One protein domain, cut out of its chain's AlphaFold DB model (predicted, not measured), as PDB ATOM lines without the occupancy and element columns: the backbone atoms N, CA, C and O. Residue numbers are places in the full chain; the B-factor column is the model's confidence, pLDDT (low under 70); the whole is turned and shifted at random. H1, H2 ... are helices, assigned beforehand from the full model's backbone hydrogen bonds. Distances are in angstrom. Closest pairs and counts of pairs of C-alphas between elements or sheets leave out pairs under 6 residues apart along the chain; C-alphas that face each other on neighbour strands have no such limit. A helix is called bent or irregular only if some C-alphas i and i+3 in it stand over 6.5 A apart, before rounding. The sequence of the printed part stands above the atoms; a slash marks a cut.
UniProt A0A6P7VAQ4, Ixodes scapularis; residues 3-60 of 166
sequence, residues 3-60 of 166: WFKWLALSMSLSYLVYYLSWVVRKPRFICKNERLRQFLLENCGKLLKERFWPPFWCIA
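AT A GLANCE: This is residues 3 to 60 of the 166 residues of a protein of Ixodes scapularis (UniProt A0A6P7VAQ4). A long helix, H1, of which residues 3 to 14 stick out, leads into a thin loop of chain: an unnamed link runs on from its end, the short helices H2 and H3 make the turn at the far end, and residues 50 to 60 fold back toward H1's last residues. The printed part has 58 residues with three named helices, H1, H2, H3 in order, no named strand, and is all helix. It is extended, a rod of 59 by 17 by 16 A, with a radius of gyration of the C-alphas of 17.4 A.

IN THESE COORDINATES: Find C-alpha 3 at (96.332, 80.386, 75.168); from there H1, residues 3 to 23, runs 28.3 A. It is neither bent nor irregular, but only just: C-alphas 20 and 23 are 6.2 A apart. H2, residues 34 to 43, runs 14.2 A. H3, residues 45 to 49, ends at C-alpha 49, (137.050, 87.634, 66.737).

HOW THE PARTS SIT: H1 is apart from H2 and H3. H2 and H3 are close but not clearly touching; their closest C-alphas, Leu 41 and Leu 48, are 7.1 A apart. In H1, H2 and H3 every O i to N i+4 pair is within hydrogen-bond range.

THE WHOLE: Residues 3 to 14 of H1 stand free. The C-alphas of Trp 3 and Arg 35, the two farthest apart, are 59.1 A apart. The printed part has no cut, the link from H1 to H2 is short, that from H2 to H3 tight, and no printed residue is under 70 in pLDDT.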
ATOM      1  N   TRP A   3      95.546  81.032  76.230       88.25
ATOM      2  CA  TRP A   3      96.332  80.386  75.168       88.25
ATOM      3  C   TRP A   3      97.212  81.362  74.366       88.25
ATOM      4  O   TRP A   3      98.323  81.008  73.984       88.25
ATOM      5  N   PHE A   4      96.770  82.612  74.182       92.50
ATOM      6  CA  PHE A   4      97.542  83.647  73.484       92.50
ATOM      7  C   PHE A   4      98.862  83.971  74.200       92.50
ATOM      8  O   PHE A   4      99.885  84.173  73.553       92.50
ATOM      9  N   LYS A   5      98.865  83.958  75.543       93.12
ATOM     10  CA  LYS A   5     100.080  84.184  76.342       93.12
ATOM     11  C   LYS A   5     101.105  83.073  76.118       93.12
ATOM     12  O   LYS A   5     102.282  83.358  75.936       93.12
ATOM     13  N   TRP A   6     100.649  81.820  76.083       94.19
ATOM     14  CA  TRP A   6     101.504  80.663  75.812       94.19
ATOM     15  C   TRP A   6     102.058  80.670  74.386       94.19
ATOM     16  O   TRP A   6     103.238  80.384  74.193       94.19
ATOM     17  N   LEU A   7     101.243  81.070  73.404       95.00
ATOM     18  CA  LEU A   7     101.688  81.229  72.020       95.00
ATOM     19  C   LEU A   7     102.766  82.317  71.897       95.00
ATOM     20  O   LEU A   7     103.832  82.062  71.343       95.00
ATOM     21  N   ALA A   8     102.528  83.504  72.462       94.56
ATOM     22  CA  ALA A   8     103.489  84.607  72.431       94.56
ATOM     23  C   ALA A   8     104.809  84.251  73.137       94.56
ATOM     24  O   ALA A   8     105.889  84.580  72.637       94.56
ATOM     25  N   LEU A   9     104.736  83.539  74.269       95.75
ATOM     26  CA  LEU A   9     105.910  83.037  74.986       95.75
ATOM     27  C   LEU A   9     106.700  82.042  74.125       95.75
ATOM     28  O   LEU A   9     107.918  82.161  74.006       95.75
ATOM     29  N   SER A  10     106.005  81.095  73.488       96.06
ATOM     30  CA  SER A  10     106.616  80.099  72.602       96.06
ATOM     31  C   SER A  10     107.310  80.752  71.402       96.06
ATOM     32  O   SER A  10     108.473  80.450  71.132       96.06
ATOM     33  N   MET A  11     106.652  81.708  70.737       95.88
ATOM     34  CA  MET A  11     107.241  82.458  69.622       95.88
ATOM     35  C   MET A  11     108.461  83.273  70.058       95.88
ATOM     36  O   MET A  11     109.477  83.266  69.367       95.88
ATOM     37  N   SER A  12     108.395  83.932  71.217       95.44
ATOM     38  CA  SER A  12     109.515  84.717  71.753       95.44
ATOM     39  C   SER A  12     110.717  83.836  72.091       95.44
ATOM     40  O   SER A  12     111.850  84.184  71.759       95.44
ATOM     41  N   LEU A  13     110.482  82.671  72.705       97.19
ATOM     42  CA  LEU A  13     111.538  81.711  73.022       97.19
ATOM     43  C   LEU A  13     112.156  81.126  71.747       97.19
ATOM     44  O   LEU A  13     113.378  81.070  71.627       97.19
ATOM     45  N   SER A  14     111.323  80.742  70.776       96.94
ATOM     46  CA  SER A  14     111.779  80.263  69.468       96.94
ATOM     47  C   SER A  14     112.623  81.319  68.751       96.94
ATOM     48  O   SER A  14     113.716  81.012  68.271       96.94
ATOM     49  N   TYR A  15     112.175  82.579  68.756       96.00
ATOM     50  CA  TYR A  15     112.917  83.692  68.178       96.00
ATOM     51  C   TYR A  15     114.256  83.925  68.879       96.00
ATOM     52  O   TYR A  15     115.270  84.099  68.210       96.00
ATOM     53  N   LEU A  16     114.288  83.882  70.215       96.06
ATOM     54  CA  LEU A  16     115.517  84.035  70.991       96.06
ATOM     55  C   LEU A  16     116.532  82.932  70.660       96.06
ATOM     56  O   LEU A  16     117.704  83.229  70.427       96.06
ATOM     57  N   VAL A  17     116.085  81.675  70.596       96.75
ATOM     58  CA  VAL A  17     116.935  80.536  70.211       96.75
ATOM     59  C   VAL A  17     117.452  80.719  68.786       96.75
ATOM     60  O   VAL A  17     118.652  80.615  68.549       96.75
ATOM     61  N   TYR A  18     116.577  81.066  67.840       95.50
ATOM     62  CA  TYR A  18     116.976  81.359  66.466       95.50
ATOM     63  C   TYR A  18     118.010  82.493  66.398       95.50
ATOM     64  O   TYR A  18     119.052  82.350  65.758       95.50
ATOM     65  N   TYR A  19     117.771  83.596  67.101       96.00
ATOM     66  CA  TYR A  19     118.653  84.756  67.115       96.00
ATOM     67  C   TYR A  19     120.042  84.402  67.669       96.00
ATOM     68  O   TYR A  19     121.057  84.651  67.014       96.00
ATOM     69  N   LEU A  20     120.103  83.745  68.829       95.25
ATOM     70  CA  LEU A  20     121.368  83.390  69.478       95.25
ATOM     71  C   LEU A  20     122.145  82.297  68.736       95.25
ATOM     72  O   LEU A  20     123.377  82.329  68.730       95.25
ATOM     73  N   SER A  21     121.454  81.331  68.126       94.00
ATOM     74  CA  SER A  21     122.100  80.203  67.444       94.00
ATOM     75  C   SER A  21     122.445  80.496  65.982       94.00
ATOM     76  O   SER A  21     123.458  79.995  65.495       94.00
ATOM     77  N   TRP A  22     121.635  81.292  65.275       92.25
ATOM     78  CA  TRP A  22     121.752  81.465  63.822       92.25
ATOM     79  C   TRP A  22     122.077  82.884  63.377       92.25
ATOM     80  O   TRP A  22     122.812  83.026  62.399       92.25
ATOM     81  N   VAL A  23     121.554  83.914  64.045       93.69
ATOM     82  CA  VAL A  23     121.754  85.315  63.631       93.69
ATOM     83  C   VAL A  23     123.089  85.847  64.146       93.69
ATOM     84  O   VAL A  23     123.859  86.439  63.391       93.69
ATOM     85  N   VAL A  24     123.395  85.594  65.417       94.56
ATOM     86  CA  VAL A  24     124.629  86.057  66.056       94.56
ATOM     87  C   VAL A  24     125.804  85.187  65.602       94.56
ATOM     88  O   VAL A  24     126.031  84.084  66.104       94.56
ATOM     89  N   ARG A  25     126.586  85.688  64.639       92.31
ATOM     90  CA  ARG A  25     127.717  84.964  64.036       92.31
ATOM     91  C   ARG A  25     129.022  85.732  64.168       92.31
ATOM     92  O   ARG A  25     129.044  86.958  64.208       92.31
ATOM     93  N   LYS A  26     130.136  84.999  64.207       91.94
ATOM     94  CA  LYS A  26     131.465  85.603  64.045       91.94
ATOM     95  C   LYS A  26     131.669  85.999  62.578       91.94
ATOM     96  O   LYS A  26     131.321  85.196  61.704       91.94
ATOM     97  N   PRO A  27     132.221  87.188  62.292       90.50
ATOM     98  CA  PRO A  27     132.526  87.585  60.927       90.50
ATOM     99  C   PRO A  27     133.585  86.649  60.332       90.50
ATOM    100  O   PRO A  27     134.512  86.204  61.011       90.50
ATOM    101  N   ARG A  28     133.446  86.331  59.043       90.56
ATOM    102  CA  ARG A  28     134.466  85.575  58.308       90.56
ATOM    103  C   ARG A  28     135.515  86.556  57.801       90.56
ATOM    104  O   ARG A  28     135.228  87.355  56.918       90.56
ATOM    105  N   PHE A  29     136.724  86.474  58.342       91.19
ATOM    106  CA  PHE A  29     137.849  87.275  57.874       91.19
ATOM    107  C   PHE A  29     138.599  86.536  56.760       91.19
ATOM    108  O   PHE A  29     139.160  85.466  56.989       91.19
ATOM    109  N   ILE A  30     138.586  87.101  55.552       91.69
ATOM    110  CA  ILE A  30     139.258  86.554  54.369       91.69
ATOM    111  C   ILE A  30     140.280  87.590  53.907       91.69
ATOM    112  O   ILE A  30     139.914  88.697  53.526       91.69
ATOM    113  N   CYS A  31     141.563  87.236  53.946       92.88
ATOM    114  CA  CYS A  31     142.652  88.098  53.498       92.88
ATOM    115  C   CYS A  31     143.713  87.240  52.809       92.88
ATOM    116  O   CYS A  31     144.178  86.260  53.386       92.88
ATOM    117  N   LYS A  32     144.079  87.594  51.570       93.69
ATOM    118  CA  LYS A  32     145.092  86.863  50.791       93.69
ATOM    119  C   LYS A  32     146.521  87.187  51.242       93.69
ATOM    120  O   LYS A  32     147.392  86.331  51.171       93.69
ATOM    121  N   ASN A  33     146.774  88.428  51.655       96.31
ATOM    122  CA  ASN A  33     148.106  88.893  52.034       96.31
ATOM    123  C   ASN A  33     148.378  88.558  53.506       96.31
ATOM    124  O   ASN A  33     147.745  89.127  54.392       96.31
ATOM    125  N   GLU A  34     149.334  87.665  53.760       94.88
ATOM    126  CA  GLU A  34     149.614  87.168  55.112       94.88
ATOM    127  C   GLU A  34     150.139  88.263  56.055       94.88
ATOM    128  O   GLU A  34     149.730  88.327  57.212       94.88
ATOM    129  N   ARG A  35     150.964  89.191  55.553       96.62
ATOM    130  CA  ARG A  35     151.483  90.309  56.357       96.62
ATOM    131  C   ARG A  35     150.357  91.239  56.812       96.62
ATOM    132  O   ARG A  35     150.280  91.589  57.985       96.62
ATOM    133  N   LEU A  36     149.467  91.614  55.893       94.62
ATOM    134  CA  LEU A  36     148.298  92.435  56.222       94.62
ATOM    135  C   LEU A  36     147.343  91.686  57.159       94.62
ATOM    136  O   LEU A  36     146.796  92.269  58.092       94.62
ATOM    137  N   ARG A  37     147.162  90.382  56.932       94.06
ATOM    138  CA  ARG A  37     146.324  89.522  57.766       94.06
ATOM    139  C   ARG A  37     146.806  89.510  59.217       94.06
ATOM    140  O   ARG A  37     145.984  89.704  60.109       94.06
ATOM    141  N   GLN A  38     148.103  89.313  59.448       94.75
ATOM    142  CA  GLN A  38     148.700  89.325  60.789       94.75
ATOM    143  C   GLN A  38     148.542  90.694  61.450       94.75
ATOM    144  O   GLN A  38     147.985  90.778  62.543       94.75
ATOM    145  N   PHE A  39     148.880  91.766  60.728       95.25
ATOM    146  CA  PHE A  39     148.703  93.135  61.210       95.25
ATOM    147  C   PHE A  39     147.261  93.417  61.669       95.25
ATOM    148  O   PHE A  39     147.041  93.951  62.757       95.25
ATOM    149  N   LEU A  40     146.260  93.026  60.872       94.25
ATOM    150  CA  LEU A  40     144.850  93.226  61.215       94.25
ATOM    151  C   LEU A  40     144.396  92.336  62.381       94.25
ATOM    152  O   LEU A  40     143.585  92.765  63.196       94.25
ATOM    153  N   LEU A  41     144.907  91.110  62.495       92.25
ATOM    154  CA  LEU A  41     144.575  90.226  63.617       92.25
ATOM    155  C   LEU A  41     145.174  90.704  64.944       92.25
ATOM    156  O   LEU A  41     144.556  90.487  65.989       92.25
ATOM    157  N   GLU A  42     146.339  91.344  64.904       94.31
ATOM    158  CA  GLU A  42     147.006  91.923  66.073       94.31
ATOM    159  C   GLU A  42     146.331  93.224  66.516       94.31
ATOM    160  O   GLU A  42     145.979  93.369  67.685       94.31
ATOM    161  N   ASN A  43     146.067  94.139  65.577       94.19
ATOM    162  CA  ASN A  43     145.577  95.487  65.891       94.19
ATOM    163  C   ASN A  43     144.044  95.591  65.932       94.19
ATOM    164  O   ASN A  43     143.487  96.396  66.676       94.19
ATOM    165  N   CYS A  44     143.336  94.765  65.159       91.62
ATOM    166  CA  CYS A  44     141.870  94.761  65.060       91.62
ATOM    167  C   CYS A  44     141.259  93.432  65.532       91.62
ATOM    168  O   CYS A  44     140.086  93.147  65.275       91.62
ATOM    169  N   GLY A  45     142.035  92.606  66.241       86.81
ATOM    170  CA  GLY A  45     141.645  91.251  66.626       86.81
ATOM    171  C   GLY A  45     140.332  91.173  67.399       86.81
ATOM    172  O   GLY A  45     139.577  90.228  67.193       86.81
ATOM    173  N   LYS A  46     140.023  92.170  68.240       88.88
ATOM    174  CA  LYS A  46     138.748  92.239  68.968       88.88
ATOM    175  C   LYS A  46     137.558  92.253  68.000       88.88
ATOM    176  O   LYS A  46     136.722  91.356  68.046       88.88
ATOM    177  N   LEU A  47     137.561  93.194  67.054       88.56
ATOM    178  CA  LEU A  47     136.517  93.344  66.036       88.56
ATOM    179  C   LEU A  47     136.366  92.082  65.171       88.56
ATOM    180  O   LEU A  47     135.254  91.679  64.843       88.56
ATOM    181  N   LEU A  48     137.484  91.445  64.812       90.31
ATOM    182  CA  LEU A  48     137.489  90.276  63.927       90.31
ATOM    183  C   LEU A  48     137.116  88.961  64.634       90.31
ATOM    184  O   LEU A  48     136.710  88.006  63.970       90.31
ATOM    185  N   LYS A  49     137.279  88.871  65.961       88.38
ATOM    186  CA  LYS A  49     137.050  87.634  66.737       88.38
ATOM    187  C   LYS A  49     135.704  87.613  67.462       88.38
ATOM    188  O   LYS A  49     135.205  86.521  67.771       88.38
ATOM    189  N   GLU A  50     135.139  88.779  67.762       92.44
ATOM    190  CA  GLU A  50     133.853  88.908  68.445       92.44
ATOM    191  C   GLU A  50     132.679  88.512  67.543       92.44
ATOM    192  O   GLU A  50     132.760  88.512  66.315       92.44
ATOM    193  N   ARG A  51     131.571  88.099  68.164       93.38
ATOM    194  CA  ARG A  51     130.334  87.842  67.421       93.38
ATOM    195  C   ARG A  51     129.715  89.184  67.046       93.38
ATOM    196  O   ARG A  51     129.636  90.067  67.890       93.38
ATOM    197  N   PHE A  52     129.255  89.316  65.808       91.44
ATOM    198  CA  PHE A  52     128.433  90.446  65.405       91.44
ATOM    199  C   PHE A  52     127.003  90.229  65.906       91.44
ATOM    200  O   PHE A  52     126.452  89.135  65.754       91.44
ATOM    201  N   TRP A  53     126.418  91.267  66.503       93.56
ATOM    202  CA  TRP A  53     125.069  91.250  67.066       93.56
ATOM    203  C   TRP A  53     124.180  92.224  66.285       93.56
ATOM    204  O   TRP A  53     124.121  93.404  66.635       93.56
ATOM    205  N   PRO A  54     123.510  91.761  65.214       92.44
ATOM    206  CA  PRO A  54     122.517  92.567  64.514       92.44
ATOM    207  C   PRO A  54     121.415  93.025  65.474       92.44
ATOM    208  O   PRO A  54     121.034  92.252  66.343       92.44
ATOM    209  N   PRO A  55     120.819  94.215  65.315       92.31
ATOM    210  CA  PRO A  55     119.664  94.597  66.119       92.31
ATOM    211  C   PRO A  55     118.563  93.533  66.017       92.31
ATOM    212  O   PRO A  55     118.224  93.095  64.918       92.31
ATOM    213  N   PHE A  56     117.968  93.135  67.146       92.62
ATOM    214  CA  PHE A  56     116.963  92.063  67.176       92.62
ATOM    215  C   PHE A  56     115.721  92.362  66.320       92.62
ATOM    216  O   PHE A  56     114.970  91.452  66.006       92.62
ATOM    217  N   TRP A  57     115.476  93.618  65.951       90.06
ATOM    218  CA  TRP A  57     114.372  94.033  65.081       90.06
ATOM    219  C   TRP A  57     114.799  94.216  63.611       90.06
ATOM    220  O   TRP A  57     113.953  94.451  62.754       90.06
ATOM    221  N   CYS A  58     116.096  94.091  63.300       91.94
ATOM    222  CA  CYS A  58     116.670  94.332  61.974       91.94
ATOM    223  C   CYS A  58     117.733  93.281  61.618       91.94
ATOM    224  O   CYS A  58     118.899  93.582  61.366       91.94
ATOM    225  N   ILE A  59     117.343  92.007  61.635       92.56
ATOM    226  CA  ILE A  59     118.272  90.888  61.413       92.56
ATOM    227  C   ILE A  59     118.590  90.636  59.931       92.56
ATOM    228  O   ILE A  59     119.621  90.045  59.617       92.56
ATOM    229  N   ALA A  60     117.710  91.054  59.017       90.94
ATOM    230  CA  ALA A  60     117.862  90.807  57.587       90.94
ATOM    231  C   ALA A  60     118.817  91.840  56.954       90.94
ATOM    232  O   ALA A  60     118.571  93.037  57.104       90.94
TER     233      ALA A  60